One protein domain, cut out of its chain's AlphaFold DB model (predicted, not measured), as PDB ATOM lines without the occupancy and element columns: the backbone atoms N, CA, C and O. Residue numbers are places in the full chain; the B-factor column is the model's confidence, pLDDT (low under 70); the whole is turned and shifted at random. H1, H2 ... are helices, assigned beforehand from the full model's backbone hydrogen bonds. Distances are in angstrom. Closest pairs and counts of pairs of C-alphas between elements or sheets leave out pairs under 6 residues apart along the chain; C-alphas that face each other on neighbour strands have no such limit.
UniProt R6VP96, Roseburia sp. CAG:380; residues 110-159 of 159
ATOM      1  N   ASN A 110      42.671  -8.562  11.346       74.75
ATOM      2  CA  ASN A 110      43.544  -8.237  12.491       74.75
ATOM      3  C   ASN A 110      42.833  -7.756  13.775       74.75
ATOM      4  O   ASN A 110      43.467  -7.119  14.616       74.75
ATOM      5  N   MET A 111      41.552  -8.091  13.964       76.62
ATOM      6  CA  MET A 111      40.758  -7.682  15.133       76.62
ATOM      7  C   MET A 111      41.425  -8.039  16.469       76.62
ATOM      8  O   MET A 111      41.526  -7.193  17.352       76.62
ATOM      9  N   SER A 112      41.956  -9.260  16.593       78.31
ATOM     10  CA  SER A 112      42.622  -9.734  17.814       78.31
ATOM     11  C   SER A 112      43.867  -8.922  18.171       78.31
ATOM     12  O   SER A 112      44.110  -8.658  19.343       78.31
ATOM     13  N   SER A 113      44.638  -8.468  17.178       82.44
ATOM     14  CA  SER A 113      45.837  -7.656  17.417       82.44
ATOM     15  C   SER A 113      45.483  -6.255  17.915       82.44
ATOM     16  O   SER A 113      46.152  -5.735  18.805       82.44
ATOM     17  N   PHE A 114      44.421  -5.646  17.377       83.00
ATOM     18  CA  PHE A 114      43.932  -4.358  17.874       83.00
ATOM     19  C   PHE A 114      43.351  -4.476  19.283       83.00
ATOM     20  O   PHE A 114      43.650  -3.631  20.121       83.00
ATOM     21  N   TYR A 115      42.605  -5.548  19.566       83.38
ATOM     22  CA  TYR A 115      42.057  -5.799  20.897       83.38
ATOM     23  C   TYR A 115      43.163  -6.049  21.933       83.38
ATOM     24  O   TYR A 115      43.165  -5.427  22.988       83.38
ATOM     25  N   ALA A 116      44.178  -6.854  21.596       85.94
ATOM     26  CA  ALA A 116      45.335  -7.091  22.463       85.94
ATOM     27  C   ALA A 116      46.121  -5.803  22.757       85.94
ATOM     28  O   ALA A 116      46.539  -5.572  23.890       85.94
ATOM     29  N   LYS A 117      46.288  -4.923  21.757       87.94
ATOM     30  CA  LYS A 117      46.866  -3.587  21.974       87.94
ATOM     31  C   LYS A 117      45.986  -2.730  22.886       87.94
ATOM     32  O   LYS A 117      46.526  -1.999  23.708       87.94
ATOM     33  N   GLY A 118      44.664  -2.831  22.751       85.88
ATOM     34  CA  GLY A 118      43.694  -2.171  23.626       85.88
ATOM     35  C   GLY A 118      43.831  -2.609  25.084       85.88
ATOM     36  O   GLY A 118      43.989  -1.754  25.948       85.88
ATOM     37  N   ILE A 119      43.880  -3.922  25.339       86.94
ATOM     38  CA  ILE A 119      44.121  -4.494  26.678       86.94
ATOM     39  C   ILE A 119      45.476  -4.028  27.237       86.94
ATOM     40  O   ILE A 119      45.589  -3.672  28.406       86.94
ATOM     41  N   GLY A 120      46.516  -3.978  26.400       88.44
ATOM     42  CA  GLY A 120      47.817  -3.446  26.813       88.44
ATOM     43  C   GLY A 120      47.732  -1.989  27.282       88.44
ATOM     44  O   GLY A 120      48.268  -1.643  28.333       88.44
ATOM     45  N   TRP A 121      47.021  -1.138  26.539       89.94
ATOM     46  CA  TRP A 121      46.817   0.262  26.921       89.94
ATOM     47  C   TRP A 121      45.924   0.428  28.152       89.94
ATOM     48  O   TRP A 121      46.215   1.296  28.975       89.94
ATOM     49  N   SER A 122      44.878  -0.389  28.323       84.56
ATOM     50  CA  SER A 122      44.026  -0.318  29.516       84.56
ATOM     51  C   SER A 122      44.812  -0.660  30.782       84.56
ATOM     52  O   SER A 122      44.722   0.074  31.763       84.56
ATOM     53  N   ALA A 123      45.671  -1.686  30.738       87.25
ATOM     54  CA  ALA A 123      46.553  -2.034  31.851       87.25
ATOM     55  C   ALA A 123      47.512  -0.885  32.216       87.25
ATOM     56  O   ALA A 123      47.695  -0.586  33.397       87.25
ATOM     57  N   VAL A 124      48.079  -0.198  31.216       91.38
ATOM     58  CA  VAL A 124      48.950   0.971  31.436       91.38
ATOM     59  C   VAL A 124      48.184   2.130  32.072       91.38
ATOM     60  O   VAL A 124      48.690   2.752  33.002       91.38
ATOM     61  N   LEU A 125      46.967   2.419  31.605       90.00
ATOM     62  CA  LEU A 125      46.159   3.522  32.132       90.00
ATOM     63  C   LEU A 125      45.665   3.248  33.557       90.00
ATOM     64  O   LEU A 125      45.777   4.126  34.410       90.00
ATOM     65  N   ILE A 126      45.177   2.035  33.832       88.25
ATOM     66  CA  ILE A 126      44.742   1.621  35.174       88.25
ATOM     67  C   ILE A 126      45.933   1.628  36.136       88.25
ATOM     68  O   ILE A 126      45.851   2.212  37.217       88.25
ATOM     69  N   GLY A 127      47.060   1.038  35.727       89.06
ATOM     70  CA  GLY A 127      48.287   1.043  36.519       89.06
ATOM     71  C   GLY A 127      48.802   2.461  36.776       89.06
ATOM     72  O   GLY A 127      49.156   2.791  37.903       89.06
ATOM     73  N   GLY A 128      48.776   3.325  35.760       93.00
ATOM     74  CA  GLY A 128      49.163   4.730  35.880       93.00
ATOM     75  C   GLY A 128      48.273   5.509  36.848       93.00
ATOM     76  O   GLY A 128      48.789   6.203  37.722       93.00
ATOM     77  N   ALA A 129      46.952   5.359  36.747       91.25
ATOM     78  CA  ALA A 129      46.008   5.983  37.674       91.25
ATOM     79  C   ALA A 129      46.234   5.505  39.118       91.25
ATOM     80  O   ALA A 129      46.279   6.319  40.039       91.25
ATOM     81  N   TYR A 130      46.457   4.203  39.312       89.25
ATOM     82  CA  TYR A 130      46.754   3.639  40.627       89.25
ATOM     83  C   TYR A 130      48.073   4.168  41.211       89.25
ATOM     84  O   TYR A 130      48.122   4.543  42.381       89.25
ATOM     85  N   LEU A 131      49.127   4.281  40.394       90.50
ATOM     86  CA  LEU A 131      50.402   4.876  40.810       90.50
ATOM     87  C   LEU A 131      50.239   6.335  41.240       90.50
ATOM     88  O   LEU A 131      50.812   6.735  42.250       90.50
ATOM     89  N   ILE A 132      49.433   7.116  40.518       92.81
ATOM     90  CA  ILE A 132      49.122   8.497  40.909       92.81
ATOM     91  C   ILE A 132      48.456   8.516  42.291       92.81
ATOM     92  O   ILE A 132      48.864   9.311  43.132       92.81
ATOM     93  N   CYS A 133      47.501   7.620  42.560       90.81
ATOM     94  CA  CYS A 133      46.844   7.521  43.869       90.81
ATOM     95  C   CYS A 133      47.803   7.149  45.011       90.81
ATOM     96  O   CYS A 133      47.615   7.609  46.137       90.81
ATOM     97  N   ILE A 134      48.837   6.344  44.744       91.00
ATOM     98  CA  ILE A 134      49.887   6.058  45.735       91.00
ATOM     99  C   ILE A 134      50.745   7.304  45.974       91.00
ATOM    100  O   ILE A 134      50.993   7.676  47.118       91.00
ATOM    101  N   LEU A 135      51.180   7.972  44.902       91.31
ATOM    102  CA  LEU A 135      52.050   9.150  44.991       91.31
ATOM    103  C   LEU A 135      51.380  10.331  45.703       91.31
ATOM    104  O   LEU A 135      52.057  11.096  46.387       91.31
ATOM    105  N   THR A 136      50.063  10.480  45.567       91.81
ATOM    106  CA  THR A 136      49.285  11.505  46.278       91.81
ATOM    107  C   THR A 136      48.943  11.117  47.718       91.81
ATOM    108  O   THR A 136      48.338  11.918  48.430       91.81
ATOM    109  N   GLY A 137      49.313   9.912  48.166       86.00
ATOM    110  CA  GLY A 137      48.990   9.393  49.498       86.00
ATOM    111  C   GLY A 137      47.522   8.990  49.677       86.00
ATOM    112  O   GLY A 137      47.102   8.701  50.795       86.00
ATOM    113  N   ALA A 138      46.734   8.956  48.596       83.69
ATOM    114  CA  ALA A 138      45.325   8.567  48.630       83.69
ATOM    115  C   ALA A 138      45.134   7.051  48.811       83.69
ATOM    116  O   ALA A 138      44.098   6.613  49.312       83.69
ATOM    117  N   CYS A 139      46.119   6.238  48.417       80.94
ATOM    118  CA  CYS A 139      46.101   4.787  48.591       80.94
ATOM    119  C   CYS A 139      47.442   4.277  49.123       80.94
ATOM    120  O   CYS A 139      48.500   4.693  48.660       80.94
ATOM    121  N   HIS A 140      47.387   3.325  50.054       80.50
ATOM    122  CA  HIS A 140      48.561   2.619  50.559       80.50
ATOM    123  C   HIS A 140      48.585   1.203  49.983       80.50
ATOM    124  O   HIS A 140      47.560   0.524  49.927       80.50
ATOM    125  N   PHE A 141      49.754   0.769  49.512       81.38
ATOM    126  CA  PHE A 141      49.940  -0.583  49.000       81.38
ATOM    127  C   PHE A 141      50.298  -1.520  50.158       81.38
ATOM    128  O   PHE A 141      51.428  -1.513  50.639       81.38
ATOM    129  N   GLU A 142      49.334  -2.325  50.599       80.12
ATOM    130  CA  GLU A 142      49.494  -3.264  51.722       80.12
ATOM    131  C   GLU A 142      49.959  -4.669  51.285       80.12
ATOM    132  O   GLU A 142      50.068  -5.582  52.101       80.12
ATOM    133  N   GLY A 143      50.279  -4.849  49.999       76.12
ATOM    134  CA  GLY A 143      50.727  -6.116  49.422       76.12
ATOM    135  C   GLY A 143      49.689  -6.779  48.514       76.12
ATOM    136  O   GLY A 143      48.627  -6.233  48.225       76.12
ATOM    137  N   VAL A 144      50.023  -7.975  48.022       76.00
ATOM    138  CA  VAL A 144      49.126  -8.791  47.189       76.00
ATOM    139  C   VAL A 144      48.348  -9.735  48.099       76.00
ATOM    140  O   VAL A 144      48.951 -10.469  48.881       76.00
ATOM    141  N   SER A 145      47.015  -9.732  48.006       73.62
ATOM    142  CA  SER A 145      46.201 -10.605  48.853       73.62
ATOM    143  C   SER A 145      46.479 -12.079  48.537       73.62
ATOM    144  O   SER A 145      46.505 -12.495  47.380       73.62
ATOM    145  N   ALA A 146      46.647 -12.903  49.575       68.00
ATOM    146  CA  ALA A 146      46.872 -14.347  49.425       68.00
ATOM    147  C   ALA A 146      45.674 -15.087  48.789       68.00
ATOM    148  O   ALA A 146      45.787 -16.234  48.373       68.00
ATOM    149  N   GLN A 147      44.520 -14.422  48.719       70.00
ATOM    150  CA  GLN A 147      43.275 -14.921  48.137       70.00
ATOM    151  C   GLN A 147      43.145 -14.564  46.647       70.00
ATOM    152  O   GLN A 147      42.156 -14.923  46.011       70.00
ATOM    153  N   LEU A 148      44.108 -13.829  46.079       71.25
ATOM    154  CA  LEU A 148      44.106 -13.469  44.669       71.25
ATOM    155  C   LEU A 148      44.401 -14.707  43.816       71.25
ATOM    156  O   LEU A 148      45.548 -15.127  43.683       71.25
ATOM    157  N   VAL A 149      43.369 -15.274  43.191       81.06
ATOM    158  CA  VAL A 149      43.561 -16.320  42.180       81.06
ATOM    159  C   VAL A 149      43.975 -15.648  40.864       81.06
ATOM    160  O   VAL A 149      43.182 -14.878  40.312       81.06
ATOM    161  N   PRO A 150      45.165 -15.944  40.301       79.19
ATOM    162  CA  PRO A 150      45.653 -15.290  39.081       79.19
ATOM    163  C   PRO A 150      44.690 -15.393  37.889       79.19
ATOM    164  O   PRO A 150      44.621 -14.487  37.063       79.19
ATOM    165  N   GLY A 151      43.896 -16.467  37.824       82.94
ATOM    166  CA  GLY A 151      42.865 -16.644  36.802       82.94
ATOM    167  C   GLY A 151      41.821 -15.522  36.785       82.94
ATOM    168  O   GLY A 151      41.461 -15.058  35.706       82.94
ATOM    169  N   TYR A 152      41.382 -15.020  37.946       81.44
ATOM    170  CA  TYR A 152      40.402 -13.925  37.996       81.44
ATOM    171  C   TYR A 152      40.969 -12.610  37.468       81.44
ATOM    172  O   TYR A 152      40.230 -11.847  36.854       81.44
ATOM    173  N   VAL A 153      42.273 -12.367  37.631       82.25
ATOM    174  CA  VAL A 153      42.941 -11.184  37.067       82.25
ATOM    175  C   VAL A 153      42.921 -11.233  35.541       82.25
ATOM    176  O   VAL A 153      42.631 -10.233  34.892       82.25
ATOM    177  N   VAL A 154      43.171 -12.409  34.958       84.62
ATOM    178  CA  VAL A 154      43.118 -12.592  33.500       84.62
ATOM    179  C   VAL A 154      41.702 -12.367  32.978       84.62
ATOM    180  O   VAL A 154      41.524 -11.621  32.020       84.62
ATOM    181  N   PHE A 155      40.689 -12.955  33.621       84.88
ATOM    182  CA  PHE A 155      39.299 -12.746  33.214       84.88
ATOM    183  C   PHE A 155      38.844 -11.294  33.383       84.88
ATOM    184  O   PHE A 155      38.139 -10.793  32.514       84.88
ATOM    185  N   TYR A 156      39.294 -10.609  34.437       83.50
ATOM    186  CA  TYR A 156      39.004  -9.194  34.662       83.50
ATOM    187  C   TYR A 156      39.568  -8.284  33.562       83.50
ATOM    188  O   TYR A 156      38.960  -7.280  33.225       83.50
ATOM    189  N   LEU A 157      40.733  -8.619  32.999       81.75
ATOM    190  CA  LEU A 157      41.356  -7.833  31.926       81.75
ATOM    191  C   LEU A 157      40.760  -8.109  30.535       81.75
ATOM    192  O   LEU A 157      41.015  -7.343  29.606       81.75
ATOM    193  N   ILE A 158      40.051  -9.230  30.370       82.25
ATOM    194  CA  ILE A 158      39.485  -9.667  29.085       82.25
ATOM    195  C   ILE A 158      38.016  -9.259  28.942       82.25
ATOM    196  O   ILE A 158      37.616  -8.913  27.826       82.25
ATOM    197  N   GLY A 159      37.237  -9.390  30.022       73.19
ATOM    198  CA  GLY A 159      35.830  -8.986  30.082       73.19
ATOM    199  C   GLY A 159      35.697  -7.476  30.048       73.19
ATOM    200  O   GLY A 159      34.838  -7.006  29.275       73.19
TER     201      GLY A 159
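This is residues 110 to 159 of the 159 residues of a protein of Roseburia sp. CAG:380 (UniProt R6VP96). One long, straight helix, H1, begins at Met 111, the second printed residue; a long loop then swings away from its far end and folds back, and the short helix H2 at the end of the loop brings its last turn back towards H1. Helix, loop and short helix make a loose, open frame with an empty middle. The printed part has 50 residues with two named helices, H1 then H2, and no named strand; the class is all helix. The radius of gyration of the C-alphas is 13.7 A, and the flat outline spans 41 by 26 by 11 A.

Start with H1, residues 111 to 135, and look at its residues 119 to 123, which alone touch H2, residues 150 to 158. The two only just touch, with 3 pairs of C-alphas within 8 A; the closest C-alphas, those of Ile 119 and Leu 157, are 6.8 A apart. Their lines stand at a steep tilt of 68 degrees, only just short of about perpendicular, and they run opposite ways. In H1 and H2 every O i to N i+4 pair is within hydrogen-bond range.

Find C-alpha 111 at (40.758, -7.682, 15.133); from there H1 runs 36.1 A to C-alpha 135 at (52.050, 9.150, 44.991). H2 begins at C-alpha 150 and runs 13.0 A to C-alpha 158 at (39.485, -9.667, 29.085).

The C-alphas farthest apart, those of Asn 110 and Gly 137, are 41.4 A apart. The link from H1 to H2, residues 136 to 149, is long. Residues 142 to 156, of which 150 to 156 belong to H2, stand free. The printed part has no cut and ends at Gly 159, the chain's last residue. Its mean pLDDT is 83.6, and the model's confidence is under 70 at residue 146.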